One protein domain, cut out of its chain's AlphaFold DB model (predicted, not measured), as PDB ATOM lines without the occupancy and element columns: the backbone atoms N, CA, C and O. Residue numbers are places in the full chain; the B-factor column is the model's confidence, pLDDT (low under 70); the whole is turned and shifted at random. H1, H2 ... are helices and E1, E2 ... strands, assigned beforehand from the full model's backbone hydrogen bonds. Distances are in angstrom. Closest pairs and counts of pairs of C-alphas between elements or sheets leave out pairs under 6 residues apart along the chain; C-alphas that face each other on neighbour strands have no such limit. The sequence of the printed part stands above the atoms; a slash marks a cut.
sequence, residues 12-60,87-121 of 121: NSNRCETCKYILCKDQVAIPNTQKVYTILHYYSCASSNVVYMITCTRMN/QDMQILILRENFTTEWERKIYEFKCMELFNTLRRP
ATOM      1  N   ASN A  12     116.260 107.700 174.541       91.06
ATOM      2  CA  ASN A  12     117.549 107.736 175.244       91.06
ATOM      3  C   ASN A  12     118.782 107.499 174.357       91.06
ATOM      4  O   ASN A  12     119.868 107.218 174.857       91.06
ATOM      5  N   SER A  13     118.647 107.643 173.038       93.25
ATOM      6  CA  SER A  13     119.804 107.696 172.148       93.25
ATOM      7  C   SER A  13     120.511 109.042 172.292       93.25
ATOM      8  O   SER A  13     119.894 110.088 172.090       93.25
ATOM      9  N   ASN A  14     121.824 109.015 172.533       90.38
ATOM     10  CA  ASN A  14     122.668 110.215 172.638       90.38
ATOM     11  C   ASN A  14     122.661 111.087 171.370       90.38
ATOM     12  O   ASN A  14     123.078 112.237 171.413       90.38
ATOM     13  N   ARG A  15     122.210 110.541 170.235       93.25
ATOM     14  CA  ARG A  15     122.126 111.239 168.944       93.25
ATOM     15  C   ARG A  15     120.725 111.777 168.633       93.25
ATOM     16  O   ARG A  15     120.509 112.308 167.548       93.25
ATOM     17  N   CYS A  16     119.745 111.562 169.513       88.50
ATOM     18  CA  CYS A  16     118.363 111.937 169.247       88.50
ATOM     19  C   CYS A  16     118.080 113.381 169.672       88.50
ATOM     20  O   CYS A  16     117.854 113.671 170.845       88.50
ATOM     21  N   GLU A  17     117.982 114.273 168.688       89.50
ATOM     22  CA  GLU A  17     117.647 115.686 168.905       89.50
ATOM     23  C   GLU A  17     116.207 115.918 169.385       89.50
ATOM     24  O   GLU A  17     115.904 116.970 169.946       89.50
ATOM     25  N   THR A  18     115.316 114.941 169.191       88.94
ATOM     26  CA  THR A  18     113.901 115.039 169.575       88.94
ATOM     27  C   THR A  18     113.672 114.722 171.052       88.94
ATOM     28  O   THR A  18     112.716 115.228 171.635       88.94
ATOM     29  N   CYS A  19     114.547 113.921 171.683       91.69
ATOM     30  CA  CYS A  19     114.390 113.475 173.075       91.69
ATOM     31  C   CYS A  19     114.151 114.644 174.041       91.69
ATOM     32  O   CYS A  19     113.294 114.544 174.913       91.69
ATOM     33  N   LYS A  20     114.863 115.761 173.846       88.81
ATOM     34  CA  LYS A  20     114.787 116.955 174.706       88.81
ATOM     35  C   LYS A  20     113.426 117.656 174.693       88.81
ATOM     36  O   LYS A  20     113.131 118.407 175.614       88.81
ATOM     37  N   TYR A  21     112.602 117.398 173.678       90.00
ATOM     38  CA  TYR A  21     111.264 117.972 173.557       90.00
ATOM     39  C   TYR A  21     110.165 117.003 174.001       90.00
ATOM     40  O   TYR A  21     109.014 117.417 174.110       90.00
ATOM     41  N   ILE A  22     110.466 115.721 174.243       92.88
ATOM     42  CA  ILE A  22     109.441 114.747 174.631       92.88
ATOM     43  C   ILE A  22     108.944 115.040 176.043       92.88
ATOM     44  O   ILE A  22     109.682 114.949 177.025       92.88
ATOM     45  N   LEU A  23     107.649 115.322 176.149       92.94
ATOM     46  CA  LEU A  23     106.969 115.411 177.429       92.94
ATOM     47  C   LEU A  23     106.692 113.997 177.937       92.94
ATOM     48  O   LEU A  23     105.938 113.265 177.309       92.94
ATOM     49  N   CYS A  24     107.279 113.606 179.069       94.25
ATOM     50  CA  CYS A  24     107.065 112.278 179.650       94.25
ATOM     51  C   CYS A  24     105.734 112.195 180.405       94.25
ATOM     52  O   CYS A  24     105.699 112.430 181.615       94.25
ATOM     53  N   LYS A  25     104.638 111.888 179.701       94.25
ATOM     54  CA  LYS A  25     103.292 111.764 180.278       94.25
ATOM     55  C   LYS A  25     102.475 110.683 179.578       94.25
ATOM     56  O   LYS A  25     102.710 110.340 178.426       94.25
ATOM     57  N   ASP A  26     101.485 110.177 180.288       95.38
ATOM     58  CA  ASP A  26     100.458 109.256 179.799       95.38
ATOM     59  C   ASP A  26      99.080 109.919 179.702       95.38
ATOM     60  O   ASP A  26      98.124 109.311 179.232       95.38
ATOM     61  N   GLN A  27      98.967 111.176 180.126       95.06
ATOM     62  CA  GLN A  27      97.710 111.898 180.209       95.06
ATOM     63  C   GLN A  27      97.874 113.366 179.824       95.06
ATOM     64  O   GLN A  27      98.868 114.021 180.157       95.06
ATOM     65  N   VAL A  28      96.853 113.901 179.157       92.44
ATOM     66  CA  VAL A  28      96.739 115.323 178.820       92.44
ATOM     67  C   VAL A  28      95.319 115.816 179.084       92.44
ATOM     68  O   VAL A  28      94.341 115.166 178.722       92.44
ATOM     69  N   ALA A  29      95.197 116.969 179.738       92.38
ATOM     70  CA  ALA A  29      93.905 117.595 179.986       92.38
ATOM     71  C   ALA A  29      93.284 118.088 178.673       92.38
ATOM     72  O   ALA A  29      93.967 118.685 177.841       92.38
ATOM     73  N   ILE A  30      91.982 117.866 178.507       92.38
ATOM     74  CA  ILE A  30      91.233 118.379 177.362       92.38
ATOM     75  C   ILE A  30      90.773 119.809 177.699       92.38
ATOM     76  O   ILE A  30      90.020 119.979 178.666       92.38
ATOM     77  N   PRO A  31      91.199 120.840 176.941       89.00
ATOM     78  CA  PRO A  31      90.877 122.235 177.234       89.00
ATOM     79  C   PRO A  31      89.376 122.484 177.388       89.00
ATOM     80  O   PRO A  31      88.566 121.893 176.681       89.00
ATOM     81  N   ASN A  32      89.008 123.399 178.290       86.69
ATOM     82  CA  ASN A  32      87.616 123.779 178.575       86.69
ATOM     83  C   ASN A  32      86.717 122.618 179.041       86.69
ATOM     84  O   ASN A  32      85.492 122.718 178.992       86.69
ATOM     85  N   THR A  33      87.309 121.520 179.513       90.31
ATOM     86  CA  THR A  33      86.588 120.386 180.095       90.31
ATOM     87  C   THR A  33      87.291 119.897 181.361       90.31
ATOM     88  O   THR A  33      88.447 120.226 181.611       90.31
ATOM     89  N   GLN A  34      86.608 119.068 182.151       92.62
ATOM     90  CA  GLN A  34      87.219 118.313 183.256       92.62
ATOM     91  C   GLN A  34      87.739 116.937 182.800       92.62
ATOM     92  O   GLN A  34      88.064 116.085 183.625       92.62
ATOM     93  N   LYS A  35      87.770 116.678 181.486       94.88
ATOM     94  CA  LYS A  35      88.161 115.383 180.925       94.88
ATOM     95  C   LYS A  35      89.663 115.336 180.661       94.88
ATOM     96  O   LYS A  35      90.312 116.347 180.392       94.88
ATOM     97  N   VAL A  36      90.195 114.121 180.685       95.94
ATOM     98  CA  VAL A  36      91.595 113.816 180.393       95.94
ATOM     99  C   VAL A  36      91.636 112.828 179.237       95.94
ATOM    100  O   VAL A  36      90.850 111.882 179.187       95.94
ATOM    101  N   TYR A  37      92.541 113.063 178.298       95.50
ATOM    102  CA  TYR A  37      92.891 112.109 177.263       95.50
ATOM    103  C   TYR A  37      94.052 111.242 177.761       95.50
ATOM    104  O   TYR A  37      95.102 111.773 178.126       95.50
ATOM    105  N   THR A  38      93.859 109.923 177.762       95.94
ATOM    106  CA  THR A  38      94.849 108.946 178.234       95.94
ATOM    107  C   THR A  38      95.513 108.243 177.056       95.94
ATOM    108  O   THR A  38      94.848 107.656 176.204       95.94
ATOM    109  N   ILE A  39      96.839 108.264 177.043       95.00
ATOM    110  CA  ILE A  39      97.685 107.499 176.137       95.00
ATOM    111  C   ILE A  39      97.749 106.066 176.660       95.00
ATOM    112  O   ILE A  39      98.211 105.820 177.770       95.00
ATOM    113  N   LEU A  40      97.275 105.117 175.856       91.94
ATOM    114  CA  LEU A  40      97.125 103.718 176.275       91.94
ATOM    115  C   LEU A  40      98.353 102.845 175.993       91.94
ATOM    116  O   LEU A  40      98.470 101.760 176.554       91.94
ATOM    117  N   HIS A  41      99.263 103.301 175.134       93.38
ATOM    118  CA  HIS A  41     100.425 102.529 174.696       93.38
ATOM    119  C   HIS A  41     101.728 103.248 175.030       93.38
ATOM    120  O   HIS A  41     101.731 104.418 175.408       93.38
ATOM    121  N   TYR A  42     102.839 102.531 174.908       94.56
ATOM    122  CA  TYR A  42     104.170 103.112 174.991       94.56
ATOM    123  C   TYR A  42     104.543 103.721 173.641       94.56
ATOM    124  O   TYR A  42     104.583 103.009 172.641       94.56
ATOM    125  N   TYR A  43     104.875 105.006 173.633       95.31
ATOM    126  CA  TYR A  43     105.416 105.702 172.474       95.31
ATOM    127  C   TYR A  43     106.749 106.344 172.827       95.31
ATOM    128  O   TYR A  43     106.985 106.750 173.968       95.31
ATOM    129  N   SER A  44     107.621 106.493 171.835       94.75
ATOM    130  CA  SER A  44     108.868 107.229 172.022       94.75
ATOM    131  C   SER A  44     109.194 108.116 170.836       94.75
ATOM    132  O   SER A  44     108.594 107.986 169.779       94.75
ATOM    133  N   CYS A  45     110.187 108.995 170.946       92.69
ATOM    134  CA  CYS A  45     110.656 109.758 169.781       92.69
ATOM    135  C   CYS A  45     111.252 108.896 168.647       92.69
ATOM    136  O   CYS A  45     111.603 109.448 167.608       92.69
ATOM    137  N   ALA A  46     111.390 107.578 168.836       91.88
ATOM    138  CA  ALA A  46     111.730 106.631 167.772       91.88
ATOM    139  C   ALA A  46     110.494 106.048 167.054       91.88
ATOM    140  O   ALA A  46     110.647 105.353 166.053       91.88
ATOM    141  N   SER A  47     109.287 106.319 167.554       91.62
ATOM    142  CA  SER A  47     108.027 105.940 166.918       91.62
ATOM    143  C   SER A  47     107.897 106.572 165.530       91.62
ATOM    144  O   SER A  47     108.222 107.745 165.336       91.62
ATOM    145  N   SER A  48     107.393 105.807 164.562       89.12
ATOM    146  CA  SER A  48     107.188 106.252 163.181       89.12
ATOM    147  C   SER A  48     105.700 106.355 162.851       89.12
ATOM    148  O   SER A  48     104.853 105.781 163.533       89.12
ATOM    149  N   ASN A  49     105.370 107.128 161.809       89.69
ATOM    150  CA  ASN A  49     103.988 107.346 161.371       89.69
ATOM    151  C   ASN A  49     103.066 107.771 162.529       89.69
ATOM    152  O   ASN A  49     102.094 107.097 162.872       89.69
ATOM    153  N   VAL A  50     103.437 108.877 163.172       90.44
ATOM    154  CA  VAL A  50     102.811 109.353 164.403       90.44
ATOM    155  C   VAL A  50     101.910 110.562 164.171       90.44
ATOM    156  O   VAL A  50     102.144 111.370 163.275       90.44
ATOM    157  N   VAL A  51     100.914 110.721 165.038       94.19
ATOM    158  CA  VAL A  51     100.239 111.998 165.289       94.19
ATOM    159  C   VAL A  51     100.698 112.489 166.655       94.19
ATOM    160  O   VAL A  51     100.549 111.786 167.658       94.19
ATOM    161  N   TYR A  52     101.268 113.691 166.688       93.62
ATOM    162  CA  TYR A  52     101.736 114.344 167.905       93.62
ATOM    163  C   TYR A  52     100.955 115.627 168.187       93.62
ATOM    164  O   TYR A  52     100.402 116.262 167.294       93.62
ATOM    165  N   MET A  53     100.968 116.030 169.450       91.62
ATOM    166  CA  MET A  53     100.565 117.344 169.917       91.62
ATOM    167  C   MET A  53     101.822 118.123 170.302       91.62
ATOM    168  O   MET A  53     102.656 117.624 171.059       91.62
ATOM    169  N   ILE A  54     101.939 119.350 169.798       88.94
ATOM    170  CA  ILE A  54     102.973 120.296 170.217       88.94
ATOM    171  C   ILE A  54     102.330 121.305 171.161       88.94
ATOM    172  O   ILE A  54     101.297 121.890 170.842       88.94
ATOM    173  N   THR A  55     102.944 121.517 172.318       82.25
ATOM    174  CA  THR A  55     102.517 122.520 173.299       82.25
ATOM    175  C   THR A  55     103.654 123.492 173.572       82.25
ATOM    176  O   THR A  55     104.819 123.105 173.538       82.25
ATOM    177  N   CYS A  56     103.317 124.755 173.830       79.25
ATOM    178  CA  CYS A  56     104.279 125.785 174.204       79.25
ATOM    179  C   CYS A  56     103.956 126.298 175.608       79.25
ATOM    180  O   CYS A  56     102.855 126.796 175.856       79.25
ATOM    181  N   THR A  57     104.916 126.203 176.527       68.06
ATOM    182  CA  THR A  57     104.734 126.585 177.942       68.06
ATOM    183  C   THR A  57     104.650 128.102 178.152       68.06
ATOM    184  O   THR A  57     104.146 128.559 179.177       68.06
ATOM    185  N   ARG A  58     105.081 128.905 177.166       63.09
ATOM    186  CA  ARG A  58     105.126 130.378 177.229       63.09
ATOM    187  C   ARG A  58     103.970 131.116 176.550       63.09
ATOM    188  O   ARG A  58     103.933 132.346 176.565       63.09
ATOM    189  N   MET A  59     102.969 130.401 176.044       58.00
ATOM    190  CA  MET A  59     101.791 131.000 175.391       58.00
ATOM    191  C   MET A  59     101.016 131.998 176.279       58.00
ATOM    192  O   MET A  59     100.321 132.869 175.762       58.00
ATOM    193  N   ASN A  60     101.157 131.940 177.609       47.75
ATOM    194  CA  ASN A  60     100.473 132.863 178.527       47.75
ATOM    195  C   ASN A  60     100.943 134.326 178.397       47.75
ATOM    196  O   ASN A  60     100.153 135.234 178.646       47.75
ATOM    197  N   GLN A  87     113.117 125.739 172.678       68.88
ATOM    198  CA  GLN A  87     113.201 125.168 174.026       68.88
ATOM    199  C   GLN A  87     111.877 125.249 174.801       68.88
ATOM    200  O   GLN A  87     111.671 124.474 175.729       68.88
ATOM    201  N   ASP A  88     110.973 126.151 174.414       74.00
ATOM    202  CA  ASP A  88     109.666 126.318 175.056       74.00
ATOM    203  C   ASP A  88     108.620 125.314 174.530       74.00
ATOM    204  O   ASP A  88     107.473 125.322 174.988       74.00
ATOM    205  N   MET A  89     109.002 124.472 173.561       83.25
ATOM    206  CA  MET A  89     108.137 123.495 172.905       83.25
ATOM    207  C   MET A  89     108.247 122.113 173.546       83.25
ATOM    208  O   MET A  89     109.331 121.617 173.847       83.25
ATOM    209  N   GLN A  90     107.100 121.463 173.690       89.56
ATOM    210  CA  GLN A  90     106.961 120.109 174.207       89.56
ATOM    211  C   GLN A  90     106.126 119.268 173.244       89.56
ATOM    212  O   GLN A  90     105.093 119.723 172.752       89.56
ATOM    213  N   ILE A  91     106.561 118.037 172.999       91.12
ATOM    214  CA  ILE A  91     105.949 117.075 172.084       91.12
ATOM    215  C   ILE A  91     105.341 115.934 172.895       91.12
ATOM    216  O   ILE A  91     106.014 115.307 173.715       91.12
ATOM    217  N   LEU A  92     104.076 115.635 172.613       93.62
ATOM    218  CA  LEU A  92     103.356 114.476 173.124       93.62
ATOM    219  C   LEU A  92     102.872 113.634 171.939       93.62
ATOM    220  O   LEU A  92     102.180 114.148 171.068       93.62
ATOM    221  N   ILE A  93     103.211 112.349 171.884       94.88
ATOM    222  CA  ILE A  93     102.712 111.438 170.843       94.88
ATOM    223  C   ILE A  93     101.344 110.908 171.272       94.88
ATOM    224  O   ILE A  93     101.204 110.342 172.353       94.88
ATOM    225  N   LEU A  94     100.335 111.103 170.424       94.81
ATOM    226  CA  LEU A  94      98.958 110.680 170.686       94.81
ATOM    227  C   LEU A  94      98.690 109.278 170.132       94.81
ATOM    228  O   LEU A  94      97.950 108.502 170.736       94.81
ATOM    229  N   ARG A  95      99.271 108.957 168.971       94.25
ATOM    230  CA  ARG A  95      99.114 107.662 168.300       94.25
ATOM    231  C   ARG A  95     100.186 107.450 167.235       94.25
ATOM    232  O   ARG A  95     100.681 108.422 166.672       94.25
ATOM    233  N   GLU A  96     100.478 106.190 166.931       92.06
ATOM    234  CA  GLU A  96     101.368 105.750 165.849       92.06
ATOM    235  C   GLU A  96     100.718 104.662 164.967       92.06
ATOM    236  O   GLU A  96      99.581 104.254 165.227       92.06
ATOM    237  N   ASN A  97     101.468 104.168 163.972       90.12
ATOM    238  CA  ASN A  97     101.154 102.985 163.153       90.12
ATOM    239  C   ASN A  97      99.811 103.057 162.406       90.12
ATOM    240  O   ASN A  97      99.020 102.114 162.426       90.12
ATOM    241  N   PHE A  98      99.539 104.173 161.729       92.75
ATOM    242  CA  PHE A  98      98.391 104.265 160.821       92.75
ATOM    243  C   PHE A  98      98.607 103.400 159.575       92.75
ATOM    244  O   PHE A  98      99.700 103.387 159.010       92.75
ATOM    245  N   THR A  99      97.566 102.721 159.098       93.88
ATOM    246  CA  THR A  99      97.670 101.902 157.880       93.88
ATOM    247  C   THR A  99      97.728 102.792 156.645       93.88
ATOM    248  O   THR A  99      98.437 102.498 155.685       93.88
ATOM    249  N   THR A 100      96.992 103.906 156.671       95.81
ATOM    250  CA  THR A 100      96.912 104.846 155.549       95.81
ATOM    251  C   THR A 100      97.072 106.296 155.994       95.81
ATOM    252  O   THR A 100      96.783 106.675 157.132       95.81
ATOM    253  N   GLU A 101      97.484 107.150 155.058       94.38
ATOM    254  CA  GLU A 101      97.534 108.595 155.285       94.38
ATOM    255  C   GLU A 101      96.142 109.179 155.581       94.38
ATOM    256  O   GLU A 101      96.014 110.112 156.369       94.38
ATOM    257  N   TRP A 102      95.090 108.613 154.986       95.00
ATOM    258  CA  TRP A 102      93.712 109.046 155.204       95.00
ATOM    259  C   TRP A 102      93.243 108.773 156.639       95.00
ATOM    260  O   TRP A 102      92.706 109.669 157.290       95.00
ATOM    261  N   GLU A 103      93.533 107.584 157.178       96.25
ATOM    262  CA  GLU A 103      93.291 107.267 158.592       96.25
ATOM    263  C   GLU A 103      94.041 108.224 159.519       96.25
ATOM    264  O   GLU A 103      93.469 108.724 160.493       96.25
ATOM    265  N   ARG A 104      95.310 108.513 159.191       95.25
ATOM    266  CA  ARG A 104      96.129 109.475 159.932       95.25
ATOM    267  C   ARG A 104      95.486 110.860 159.929       95.25
ATOM    268  O   ARG A 104      95.337 111.444 160.995       95.25
ATOM    269  N   LYS A 105      95.048 111.358 158.767       94.12
ATOM    270  CA  LYS A 105      94.401 112.674 158.612       94.12
ATOM    271  C   LYS A 105      93.066 112.774 159.350       94.12
ATOM    272  O   LYS A 105      92.800 113.791 159.983       94.12
ATOM    273  N   ILE A 106      92.243 111.724 159.331       96.25
ATOM    274  CA  ILE A 106      91.002 111.691 160.123       96.25
ATOM    275  C   ILE A 106      91.314 111.750 161.611       96.25
ATOM    276  O   ILE A 106      90.649 112.458 162.365       96.25
ATOM    277  N   TYR A 107      92.307 110.981 162.049       95.94
ATOM    278  CA  TYR A 107      92.702 110.979 163.446       95.94
ATOM    279  C   TYR A 107      93.275 112.332 163.875       95.94
ATOM    280  O   TYR A 107      92.941 112.823 164.952       95.94
ATOM    281  N   GLU A 108      94.081 112.953 163.015       94.12
ATOM    282  CA  GLU A 108      94.605 114.303 163.195       94.12
ATOM    283  C   GLU A 108      93.458 115.304 163.375       94.12
ATOM    284  O   GLU A 108      93.407 115.985 164.397       94.12
ATOM    285  N   PHE A 109      92.479 115.309 162.465       93.19
ATOM    286  CA  PHE A 109      91.302 116.178 162.545       93.19
ATOM    287  C   PHE A 109      90.513 115.979 163.849       93.19
ATOM    288  O   PHE A 109      90.234 116.949 164.554       93.19
ATOM    289  N   LYS A 110      90.250 114.724 164.241       94.12
ATOM    290  CA  LYS A 110      89.599 114.400 165.525       94.12
ATOM    291  C   LYS A 110      90.377 114.946 166.721       94.12
ATOM    292  O   LYS A 110      89.769 115.410 167.680       94.12
ATOM    293  N   CYS A 111      91.709 114.896 166.681       93.69
ATOM    294  CA  CYS A 111      92.539 115.481 167.733       93.69
ATOM    295  C   CYS A 111      92.424 117.011 167.747       93.69
ATOM    296  O   CYS A 111      92.324 117.588 168.826       93.69
ATOM    297  N   MET A 112      92.383 117.667 166.583       91.62
ATOM    298  CA  MET A 112      92.216 119.124 166.519       91.62
ATOM    299  C   MET A 112      90.870 119.582 167.099       91.62
ATOM    300  O   MET A 112      90.818 120.593 167.802       91.62
ATOM    301  N   GLU A 113      89.794 118.834 166.838       92.19
ATOM    302  CA  GLU A 113      88.483 119.076 167.450       92.19
ATOM    303  C   GLU A 113      88.515 118.823 168.958       92.19
ATOM    304  O   GLU A 113      88.072 119.668 169.738       92.19
ATOM    305  N   LEU A 114      89.087 117.689 169.377       92.56
ATOM    306  CA  LEU A 114      89.158 117.291 170.781       92.56
ATOM    307  C   LEU A 114      89.921 118.313 171.627       92.56
ATOM    308  O   LEU A 114      89.461 118.686 172.702       92.56
ATOM    309  N   PHE A 115      91.074 118.775 171.144       91.06
ATOM    310  CA  PHE A 115      91.926 119.729 171.853       91.06
ATOM    311  C   PHE A 115      91.594 121.193 171.544       91.06
ATOM    312  O   PHE A 115      92.284 122.089 172.028       91.06
ATOM    313  N   ASN A 116      90.526 121.449 170.778       87.06
ATOM    314  CA  ASN A 116      90.062 122.785 170.404       87.06
ATOM    315  C   ASN A 116      91.180 123.672 169.816       87.06
ATOM    316  O   ASN A 116      91.296 124.855 170.143       87.06
ATOM    317  N   THR A 117      92.027 123.089 168.962       82.19
ATOM    318  CA  THR A 117      93.128 123.796 168.281       82.19
ATOM    319  C   THR A 117      92.736 124.293 166.891       82.19
ATOM    320  O   THR A 117      93.528 124.975 166.240       82.19
ATOM    321  N   LEU A 118      91.526 123.973 166.419       78.69
ATOM    322  CA  LEU A 118      90.966 124.574 165.211       78.69
ATOM    323  C   LEU A 118      90.673 126.054 165.467       78.69
ATOM    324  O   LEU A 118      89.869 126.403 166.334       78.69
ATOM    325  N   ARG A 119      91.282 126.934 164.668       65.81
ATOM    326  CA  ARG A 119      90.802 128.311 164.536       65.81
ATOM    327  C   ARG A 119      89.429 128.260 163.880       65.81
ATOM    328  O   ARG A 119      89.320 127.937 162.701       65.81
ATOM    329  N   ARG A 120      88.386 128.539 164.659       54.22
ATOM    330  CA  ARG A 120      87.063 128.823 164.101       54.22
ATOM    331  C   ARG A 120      87.128 130.212 163.445       54.22
ATOM    332  O   ARG A 120      87.770 131.082 164.042       54.22
ATOM    333  N   PRO A 121      86.584 130.384 162.227       50.25
ATOM    334  CA  PRO A 121      86.479 131.695 161.594       50.25
ATOM    335  C   PRO A 121      85.677 132.679 162.453       50.25
ATOM    336  O   PRO A 121      84.835 132.214 163.259       50.25
TER     337      PRO A 121
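Overview. This is residues 12 to 60 and 87 to 121 of the 121 residues of an uncharacterized protein of Xenopus laevis (UniProt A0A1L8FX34). A two-stranded antiparallel ribbon, E4 and E5, runs through the middle, with the one named helix, H1, beside E4 and the short strand E3 beside E5. A small hairpin, E1 and E2, is set off from both the ribbon and H1, and the two ends of the printed part reach far from each other. The printed part has 84 residues, ordered E1, E2, E3, E4, E5, H1; the class is mixed, helices and strands, with 36 residues, under half, in named elements. The whole is compact, with a radius of gyration of the C-alphas of 13.6 A and spans of 42, 36 and 25 A.

Along the chain. Residues 12 to 26 hold no named element. E1 is residues 27 to 29, beginning at C-alpha 27 (97.710, 111.898, 180.209); E2 is 36 to 38 and E3 is 42 to 44. E4, residues 51 to 56, is 16.9 A long, and E5, residues 89 to 95, 18.8 A. H1, residues 101 to 114, is 19.6 A long and ends at C-alpha 114 (89.158, 117.291, 170.781).

Arrangement. E4 and E5 are antiparallel at 156 degrees, with N 53 and O 92 within hydrogen-bond range at 2.8 A. E4 and H1 come closest at the C-alphas of Val 51 and Glu 108, 6.4 A; E5 and H1 are near each other. The closest C-alphas of E3 and E5 are Tyr 43 and Ile 93, 6.5 A. The hairpin E1 and E2 is antiparallel at 158 degrees, with N 37 and O 28 at 2.8 A, and both strands are apart from E3, E4, E5 and H1. In H1 every O i to N i+4 pair is within hydrogen-bond range.

Size, cuts and confidence. The C-alphas farthest apart, Asn 14 and Pro 121, are 43.5 A apart. Residues 61 to 86 are not printed, a gap of 15.5 A between C-alphas 60 and 87. Of the links printed whole, none is long. Confidence is under 70 at residues 57 to 60, 87 and 119 to 121.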